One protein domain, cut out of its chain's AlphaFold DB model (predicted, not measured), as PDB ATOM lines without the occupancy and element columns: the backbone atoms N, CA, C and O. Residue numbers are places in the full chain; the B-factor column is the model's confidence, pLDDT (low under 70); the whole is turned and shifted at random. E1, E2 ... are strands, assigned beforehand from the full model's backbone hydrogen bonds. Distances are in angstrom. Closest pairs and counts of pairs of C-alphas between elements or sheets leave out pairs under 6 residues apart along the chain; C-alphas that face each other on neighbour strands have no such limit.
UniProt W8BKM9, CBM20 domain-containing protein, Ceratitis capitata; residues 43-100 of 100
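What this domain is: This is residues 43 to 100 of the 100 residues of the protein "CBM20 domain-containing protein" of Ceratitis capitata (UniProt W8BKM9). What is the picture? This model has little regular structure: two small antiparallel sheets, E1-E4 and the hairpin E2-E3, with residues 73 to 75 leading from beside E1 into E2. What is printed? The printed part has 58 residues, 17 of them in strands E1, E2, E3 and E4, with no named helix. It is all strand and compact, with a radius of gyration of the C-alphas of 11.8 A and spans of 33 by 22 by 14 A.

How they stand to each other: Which strands pair? E1, residues 55 to 59, and E4, residues 95 to 99, are antiparallel, their directions at 156 degrees; N 56 and O 98, 2.9 A apart, are within hydrogen-bond range. E2, residues 76 to 78, and E3, residues 81 to 84, form an antiparallel hairpin at 129 degrees; N 78 and O 81, 2.8 A apart, are within hydrogen-bond range. What else meets E1? Residues 73 to 74 pair antiparallel with 56 to 57.

Where its parts are: Where does E1 begin? C-alpha 55 is at (-36.753, -34.090, -11.718), and E1 is 13.7 A long. Where does E4 end? It spans 13.8 A to C-alpha 99 at (-33.987, -33.071, -8.084); E2 spans 6.3 A and E3 10.1 A.

The domain as a whole: Is it cut? The printed part has no cut, and E1 to E2 is a long link. Where is confidence low? Residues 87 to 91 are under 70.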
ATOM      1  N   VAL A  43     -34.130 -30.890 -20.305       85.38
ATOM      2  CA  VAL A  43     -33.068 -30.817 -19.307       85.38
ATOM      3  C   VAL A  43     -32.179 -32.035 -19.452       85.38
ATOM      4  O   VAL A  43     -32.595 -33.172 -19.218       85.38
ATOM      5  N   LEU A  44     -30.924 -31.768 -19.799       86.00
ATOM      6  CA  LEU A  44     -29.865 -32.758 -19.775       86.00
ATOM      7  C   LEU A  44     -29.241 -32.771 -18.381       86.00
ATOM      8  O   LEU A  44     -28.658 -31.779 -17.937       86.00
ATOM      9  N   VAL A  45     -29.338 -33.904 -17.694       83.75
ATOM     10  CA  VAL A  45     -28.678 -34.097 -16.402       83.75
ATOM     11  C   VAL A  45     -27.462 -34.982 -16.612       83.75
ATOM     12  O   VAL A  45     -27.582 -36.155 -16.932       83.75
ATOM     13  N   ASN A  46     -26.277 -34.395 -16.436       81.19
ATOM     14  CA  ASN A  46     -24.990 -35.062 -16.663       81.19
ATOM     15  C   ASN A  46     -24.585 -36.017 -15.519       81.19
ATOM     16  O   ASN A  46     -23.491 -36.568 -15.505       81.19
ATOM     17  N   ARG A  47     -25.433 -36.158 -14.500       80.50
ATOM     18  CA  ARG A  47     -25.234 -37.098 -13.396       80.50
ATOM     19  C   ARG A  47     -26.228 -38.236 -13.541       80.50
ATOM     20  O   ARG A  47     -27.385 -37.992 -13.884       80.50
ATOM     21  N   ASP A  48     -25.781 -39.447 -13.238       78.00
ATOM     22  CA  ASP A  48     -26.678 -40.584 -13.091       78.00
ATOM     23  C   ASP A  48     -27.667 -40.296 -11.962       78.00
ATOM     24  O   ASP A  48     -27.276 -40.168 -10.802       78.00
ATOM     25  N   MET A  49     -28.945 -40.161 -12.322       79.31
ATOM     26  CA  MET A  49     -30.012 -40.078 -11.336       79.31
ATOM     27  C   MET A  49     -30.250 -41.452 -10.731       79.31
ATOM     28  O   MET A  49     -30.355 -42.452 -11.453       79.31
ATOM     29  N   ALA A  50     -30.376 -41.499  -9.410       81.44
ATOM     30  CA  ALA A  50     -30.789 -42.714  -8.730       81.44
ATOM     31  C   ALA A  50     -32.208 -43.120  -9.189       81.44
ATOM     32  O   ALA A  50     -33.015 -42.263  -9.548       81.44
ATOM     33  N   PRO A  51     -32.574 -44.415  -9.147       77.75
ATOM     34  CA  PRO A  51     -33.877 -44.887  -9.632       77.75
ATOM     35  C   PRO A  51     -35.087 -44.291  -8.892       77.75
ATOM     36  O   PRO A  51     -36.209 -44.381  -9.384       77.75
ATOM     37  N   ASN A  52     -34.866 -43.690  -7.721       84.94
ATOM     38  CA  ASN A  52     -35.906 -43.049  -6.918       84.94
ATOM     39  C   ASN A  52     -35.925 -41.522  -7.060       84.94
ATOM     40  O   ASN A  52     -36.854 -40.900  -6.550       84.94
ATOM     41  N   GLU A  53     -34.928 -40.936  -7.725       86.31
ATOM     42  CA  GLU A  53     -34.854 -39.492  -7.911       86.31
ATOM     43  C   GLU A  53     -35.819 -39.044  -9.002       86.31
ATOM     44  O   GLU A  53     -36.008 -39.707 -10.030       86.31
ATOM     45  N   ARG A  54     -36.438 -37.890  -8.778       86.31
ATOM     46  CA  ARG A  54     -37.335 -37.262  -9.745       86.31
ATOM     47  C   ARG A  54     -36.871 -35.852 -10.036       86.31
ATOM     48  O   ARG A  54     -36.481 -35.114  -9.136       86.31
ATOM     49  N   LEU A  55     -36.955 -35.469 -11.306       88.88
ATOM     50  CA  LEU A  55     -36.753 -34.090 -11.718       88.88
ATOM     51  C   LEU A  55     -38.096 -33.374 -11.759       88.88
ATOM     52  O   LEU A  55     -39.053 -33.864 -12.362       88.88
ATOM     53  N   ALA A  56     -38.147 -32.194 -11.167       89.62
ATOM     54  CA  ALA A  56     -39.301 -31.327 -11.244       89.62
ATOM     55  C   ALA A  56     -38.907 -29.908 -11.641       89.62
ATOM     56  O   ALA A  56     -37.790 -29.445 -11.398       89.62
ATOM     57  N   ILE A  57     -39.860 -29.227 -12.264       88.38
ATOM     58  CA  ILE A  57     -39.776 -27.817 -12.613       88.38
ATOM     59  C   ILE A  57     -40.815 -27.044 -11.806       88.38
ATOM     60  O   ILE A  57     -41.954 -27.482 -11.615       88.38
ATOM     61  N   VAL A  58     -40.413 -25.872 -11.337       89.69
ATOM     62  CA  VAL A  58     -41.304 -24.861 -10.775       89.69
ATOM     63  C   VAL A  58     -40.991 -23.531 -11.439       89.69
ATOM     64  O   VAL A  58     -39.859 -23.276 -11.848       89.69
ATOM     65  N   GLY A  59     -41.980 -22.664 -11.574       87.31
ATOM     66  CA  GLY A  59     -41.779 -21.366 -12.191       87.31
ATOM     67  C   GLY A  59     -42.738 -20.314 -11.682       87.31
ATOM     68  O   GLY A  59     -43.626 -20.580 -10.881       87.31
ATOM     69  N   SER A  60     -42.528 -19.106 -12.182       84.25
ATOM     70  CA  SER A  60     -43.326 -17.908 -11.892       84.25
ATOM     71  C   SER A  60     -44.765 -17.961 -12.414       84.25
ATOM     72  O   SER A  60     -45.615 -17.203 -11.964       84.25
ATOM     73  N   THR A  61     -45.059 -18.842 -13.367       80.25
ATOM     74  CA  THR A  61     -46.397 -18.973 -13.954       80.25
ATOM     75  C   THR A  61     -47.273 -19.888 -13.110       80.25
ATOM     76  O   THR A  61     -46.791 -20.879 -12.567       80.25
ATOM     77  N   GLU A  62     -48.577 -19.616 -13.074       80.75
ATOM     78  CA  GLU A  62     -49.578 -20.473 -12.421       80.75
ATOM     79  C   GLU A  62     -49.511 -21.926 -12.915       80.75
ATOM     80  O   GLU A  62     -49.522 -22.856 -12.116       80.75
ATOM     81  N   GLN A  63     -49.313 -22.122 -14.222       77.75
ATOM     82  CA  GLN A  63     -49.136 -23.453 -14.805       77.75
ATOM     83  C   GLN A  63     -47.895 -24.187 -14.287       77.75
ATOM     84  O   GLN A  63     -47.879 -25.407 -14.288       77.75
ATOM     85  N   LEU A  64     -46.867 -23.453 -13.852       80.31
ATOM     86  CA  LEU A  64     -45.617 -23.987 -13.304       80.31
ATOM     87  C   LEU A  64     -45.592 -23.930 -11.765       80.31
ATOM     88  O   LEU A  64     -44.523 -24.028 -11.164       80.31
ATOM     89  N   GLY A  65     -46.748 -23.737 -11.126       82.00
ATOM     90  CA  GLY A  65     -46.901 -23.784  -9.675       82.00
ATOM     91  C   GLY A  65     -46.626 -22.475  -8.934       82.00
ATOM     92  O   GLY A  65     -46.686 -22.480  -7.708       82.00
ATOM     93  N   ASN A  66     -46.345 -21.365  -9.630       84.88
ATOM     94  CA  ASN A  66     -46.092 -20.041  -9.040       84.88
ATOM     95  C   ASN A  66     -45.133 -20.085  -7.829       84.88
ATOM     96  O   ASN A  66     -45.473 -19.657  -6.726       84.88
ATOM     97  N   TRP A  67     -43.948 -20.667  -8.021       86.88
ATOM     98  CA  TRP A  67     -42.925 -20.862  -6.983       86.88
ATOM     99  C   TRP A  67     -43.311 -21.782  -5.811       86.88
ATOM    100  O   TRP A  67     -42.571 -21.862  -4.830       86.88
ATOM    101  N   GLN A  68     -44.418 -22.525  -5.899       86.19
ATOM    102  CA  GLN A  68     -44.802 -23.505  -4.884       86.19
ATOM    103  C   GLN A  68     -44.346 -24.917  -5.256       86.19
ATOM    104  O   GLN A  68     -44.791 -25.489  -6.250       86.19
ATOM    105  N   PHE A  69     -43.522 -25.523  -4.398       82.88
ATOM    106  CA  PHE A  69     -43.060 -26.907  -4.560       82.88
ATOM    107  C   PHE A  69     -44.209 -27.923  -4.598       82.88
ATOM    108  O   PHE A  69     -44.126 -28.914  -5.316       82.88
ATOM    109  N   SER A  70     -45.307 -27.653  -3.887       86.06
ATOM    110  CA  SER A  70     -46.498 -28.512  -3.884       86.06
ATOM    111  C   SER A  70     -47.186 -28.606  -5.249       86.06
ATOM    112  O   SER A  70     -47.818 -29.617  -5.531       86.06
ATOM    113  N   ASN A  71     -47.055 -27.573  -6.089       85.38
ATOM    114  CA  ASN A  71     -47.699 -27.477  -7.405       85.38
ATOM    115  C   ASN A  71     -46.684 -27.570  -8.548       85.38
ATOM    116  O   ASN A  71     -46.866 -26.993  -9.619       85.38
ATOM    117  N   CYS A  72     -45.575 -28.252  -8.307       87.38
ATOM    118  CA  CYS A  72     -44.574 -28.449  -9.328       87.38
ATOM    119  C   CYS A  72     -44.995 -29.456 -10.389       87.38
ATOM    120  O   CYS A  72     -45.854 -30.314 -10.174       87.38
ATOM    121  N   ILE A  73     -44.315 -29.386 -11.528       86.75
ATOM    122  CA  ILE A  73     -44.488 -30.362 -12.592       86.75
ATOM    123  C   ILE A  73     -43.310 -31.326 -12.555       86.75
ATOM    124  O   ILE A  73     -42.158 -30.914 -12.694       86.75
ATOM    125  N   ILE A  74     -43.605 -32.615 -12.401       88.38
ATOM    126  CA  ILE A  74     -42.612 -33.676 -12.551       88.38
ATOM    127  C   ILE A  74     -42.308 -33.847 -14.038       88.38
ATOM    128  O   ILE A  74     -43.215 -34.045 -14.847       88.38
ATOM    129  N   MET A  75     -41.031 -33.768 -14.397       88.25
ATOM    130  CA  MET A  75     -40.576 -34.021 -15.759       88.25
ATOM    131  C   MET A  75     -40.593 -35.520 -16.046       88.25
ATOM    132  O   MET A  75     -40.393 -36.342 -15.156       88.25
ATOM    133  N   THR A  76     -40.797 -35.885 -17.307       86.38
ATOM    134  CA  THR A  76     -40.710 -37.275 -17.767       86.38
ATOM    135  C   THR A  76     -39.411 -37.484 -18.526       86.38
ATOM    136  O   THR A  76     -39.014 -36.621 -19.305       86.38
ATOM    137  N   LYS A  77     -38.746 -38.621 -18.316       85.12
ATOM    138  CA  LYS A  77     -37.525 -38.969 -19.048       85.12
ATOM    139  C   LYS A  77     -37.887 -39.561 -20.415       85.12
ATOM    140  O   LYS A  77     -38.548 -40.593 -20.471       85.12
ATOM    141  N   GLU A  78     -37.443 -38.919 -21.488       82.69
ATOM    142  CA  GLU A  78     -37.614 -39.314 -22.891       82.69
ATOM    143  C   GLU A  78     -36.211 -39.384 -23.523       82.69
ATOM    144  O   GLU A  78     -35.451 -38.426 -23.441       82.69
ATOM    145  N   ASP A  79     -35.812 -40.544 -24.056       79.75
ATOM    146  CA  ASP A  79     -34.516 -40.749 -24.741       79.75
ATOM    147  C   ASP A  79     -33.243 -40.331 -23.964       79.75
ATOM    148  O   ASP A  79     -32.197 -40.047 -24.540       79.75
ATOM    149  N   GLY A  80     -33.297 -40.344 -22.627       78.44
ATOM    150  CA  GLY A  80     -32.168 -39.956 -21.767       78.44
ATOM    151  C   GLY A  80     -32.203 -38.500 -21.305       78.44
ATOM    152  O   GLY A  80     -31.495 -38.150 -20.361       78.44
ATOM    153  N   GLU A  81     -33.084 -37.693 -21.883       83.12
ATOM    154  CA  GLU A  81     -33.314 -36.299 -21.524       83.12
ATOM    155  C   GLU A  81     -34.613 -36.173 -20.726       83.12
ATOM    156  O   GLU A  81     -35.545 -36.960 -20.875       83.12
ATOM    157  N   TRP A  82     -34.694 -35.190 -19.836       83.88
ATOM    158  CA  TRP A  82     -35.948 -34.902 -19.149       83.88
ATOM    159  C   TRP A  82     -36.727 -33.871 -19.945       83.88
ATOM    160  O   TRP A  82     -36.194 -32.810 -20.263       83.88
ATOM    161  N   ALA A  83     -37.987 -34.170 -20.246       84.56
ATOM    162  CA  ALA A  83     -38.846 -33.330 -21.058       84.56
ATOM    163  C   ALA A  83     -40.151 -32.977 -20.337       84.56
ATOM    164  O   ALA A  83     -40.729 -33.798 -19.619       84.56
ATOM    165  N   LEU A  84     -40.638 -31.753 -20.560       84.88
ATOM    166  CA  LEU A  84     -42.026 -31.374 -20.284       84.88
ATOM    167  C   LEU A  84     -42.555 -30.409 -21.350       84.88
ATOM    168  O   LEU A  84     -41.789 -29.633 -21.921       84.88
ATOM    169  N   VAL A  85     -43.866 -30.419 -21.587       77.19
ATOM    170  CA  VAL A  85     -44.542 -29.458 -22.475       77.19
ATOM    171  C   VAL A  85     -45.527 -28.634 -21.646       77.19
ATOM    172  O   VAL A  85     -46.679 -29.041 -21.495       77.19
ATOM    173  N   PRO A  86     -45.107 -27.510 -21.044       70.38
ATOM    174  CA  PRO A  86     -46.045 -26.547 -20.500       70.38
ATOM    175  C   PRO A  86     -46.687 -25.766 -21.650       70.38
ATOM    176  O   PRO A  86     -46.101 -25.589 -22.721       70.38
ATOM    177  N   ALA A  87     -47.889 -25.257 -21.407       66.38
ATOM    178  CA  ALA A  87     -48.635 -24.449 -22.362       66.38
ATOM    179  C   ALA A  87     -48.619 -22.974 -21.930       66.38
ATOM    180  O   ALA A  87     -49.673 -22.439 -21.589       66.38
ATOM    181  N   PRO A  88     -47.457 -22.294 -21.868       65.50
ATOM    182  CA  PRO A  88     -47.395 -20.973 -21.271       65.50
ATOM    183  C   PRO A  88     -48.244 -19.977 -22.059       65.50
ATOM    184  O   PRO A  88     -48.146 -19.849 -23.280       65.50
ATOM    185  N   ASN A  89     -49.048 -19.224 -21.321       63.41
ATOM    186  CA  ASN A  89     -49.715 -18.045 -21.844       63.41
ATOM    187  C   ASN A  89     -48.627 -16.972 -21.998       63.41
ATOM    188  O   ASN A  89     -47.931 -16.684 -21.026       63.41
ATOM    189  N   GLY A  90     -48.418 -16.474 -23.221       56.53
ATOM    190  CA  GLY A  90     -47.254 -15.671 -23.616       56.53
ATOM    191  C   GLY A  90     -46.758 -14.672 -22.559       56.53
ATOM    192  O   GLY A  90     -47.519 -13.850 -22.058       56.53
ATOM    193  N   GLY A  91     -45.463 -14.747 -22.237       69.81
ATOM    194  CA  GLY A  91     -44.795 -13.906 -21.244       69.81
ATOM    195  C   GLY A  91     -43.370 -14.383 -20.952       69.81
ATOM    196  O   GLY A  91     -42.945 -15.437 -21.427       69.81
ATOM    197  N   THR A  92     -42.613 -13.604 -20.178       70.31
ATOM    198  CA  THR A  92     -41.300 -14.031 -19.672       70.31
ATOM    199  C   THR A  92     -41.495 -15.086 -18.586       70.31
ATOM    200  O   THR A  92     -42.160 -14.832 -17.585       70.31
ATOM    201  N   LEU A  93     -40.905 -16.266 -18.776       75.62
ATOM    202  CA  LEU A  93     -40.997 -17.384 -17.840       75.62
ATOM    203  C   LEU A  93     -39.702 -17.492 -17.041       75.62
ATOM    204  O   LEU A  93     -38.654 -17.835 -17.586       75.62
ATOM    205  N   THR A  94     -39.769 -17.243 -15.738       80.44
ATOM    206  CA  THR A  94     -38.690 -17.630 -14.821       80.44
ATOM    207  C   THR A  94     -38.996 -19.010 -14.259       80.44
ATOM    208  O   THR A  94     -40.095 -19.221 -13.738       80.44
ATOM    209  N   THR A  95     -38.042 -19.936 -14.380       84.25
ATOM    210  CA  THR A  95     -38.175 -21.335 -13.952       84.25
ATOM    211  C   THR A  95     -36.949 -21.791 -13.164       84.25
ATOM    212  O   THR A  95     -35.850 -21.277 -13.364       84.25
ATOM    213  N   LEU A  96     -37.152 -22.739 -12.253       85.06
ATOM    214  CA  LEU A  96     -36.114 -23.440 -11.509       85.06
ATOM    215  C   LEU A  96     -36.351 -24.947 -11.606       85.06
ATOM    216  O   LEU A  96     -37.486 -25.422 -11.530       85.06
ATOM    217  N   PHE A  97     -35.253 -25.683 -11.735       86.06
ATOM    218  CA  PHE A  97     -35.233 -27.140 -11.769       86.06
ATOM    219  C   PHE A  97     -34.695 -27.675 -10.452       86.06
ATOM    220  O   PHE A  97     -33.742 -27.123  -9.900       86.06
ATOM    221  N   TYR A  98     -35.282 -28.761  -9.967       83.50
ATOM    222  CA  TYR A  98     -34.840 -29.403  -8.740       83.50
ATOM    223  C   TYR A  98     -35.000 -30.919  -8.817       83.50
ATOM    224  O   TYR A  98     -35.903 -31.438  -9.473       83.50
ATOM    225  N   ILE A  99     -34.073 -31.611  -8.158       84.12
ATOM    226  CA  ILE A  99     -33.987 -33.071  -8.084       84.12
ATOM    227  C   ILE A  99     -34.193 -33.451  -6.619       84.12
ATOM    228  O   ILE A  99     -33.598 -32.810  -5.748       84.12
ATOM    229  N   PHE A 100     -35.037 -34.444  -6.354       81.06
ATOM    230  CA  PHE A 100     -35.338 -34.944  -5.011       81.06
ATOM    231  C   PHE A 100     -35.577 -36.452  -5.010       81.06
ATOM    232  O   PHE A 100     -35.916 -36.991  -6.090       81.06
TER     233      PHE A 100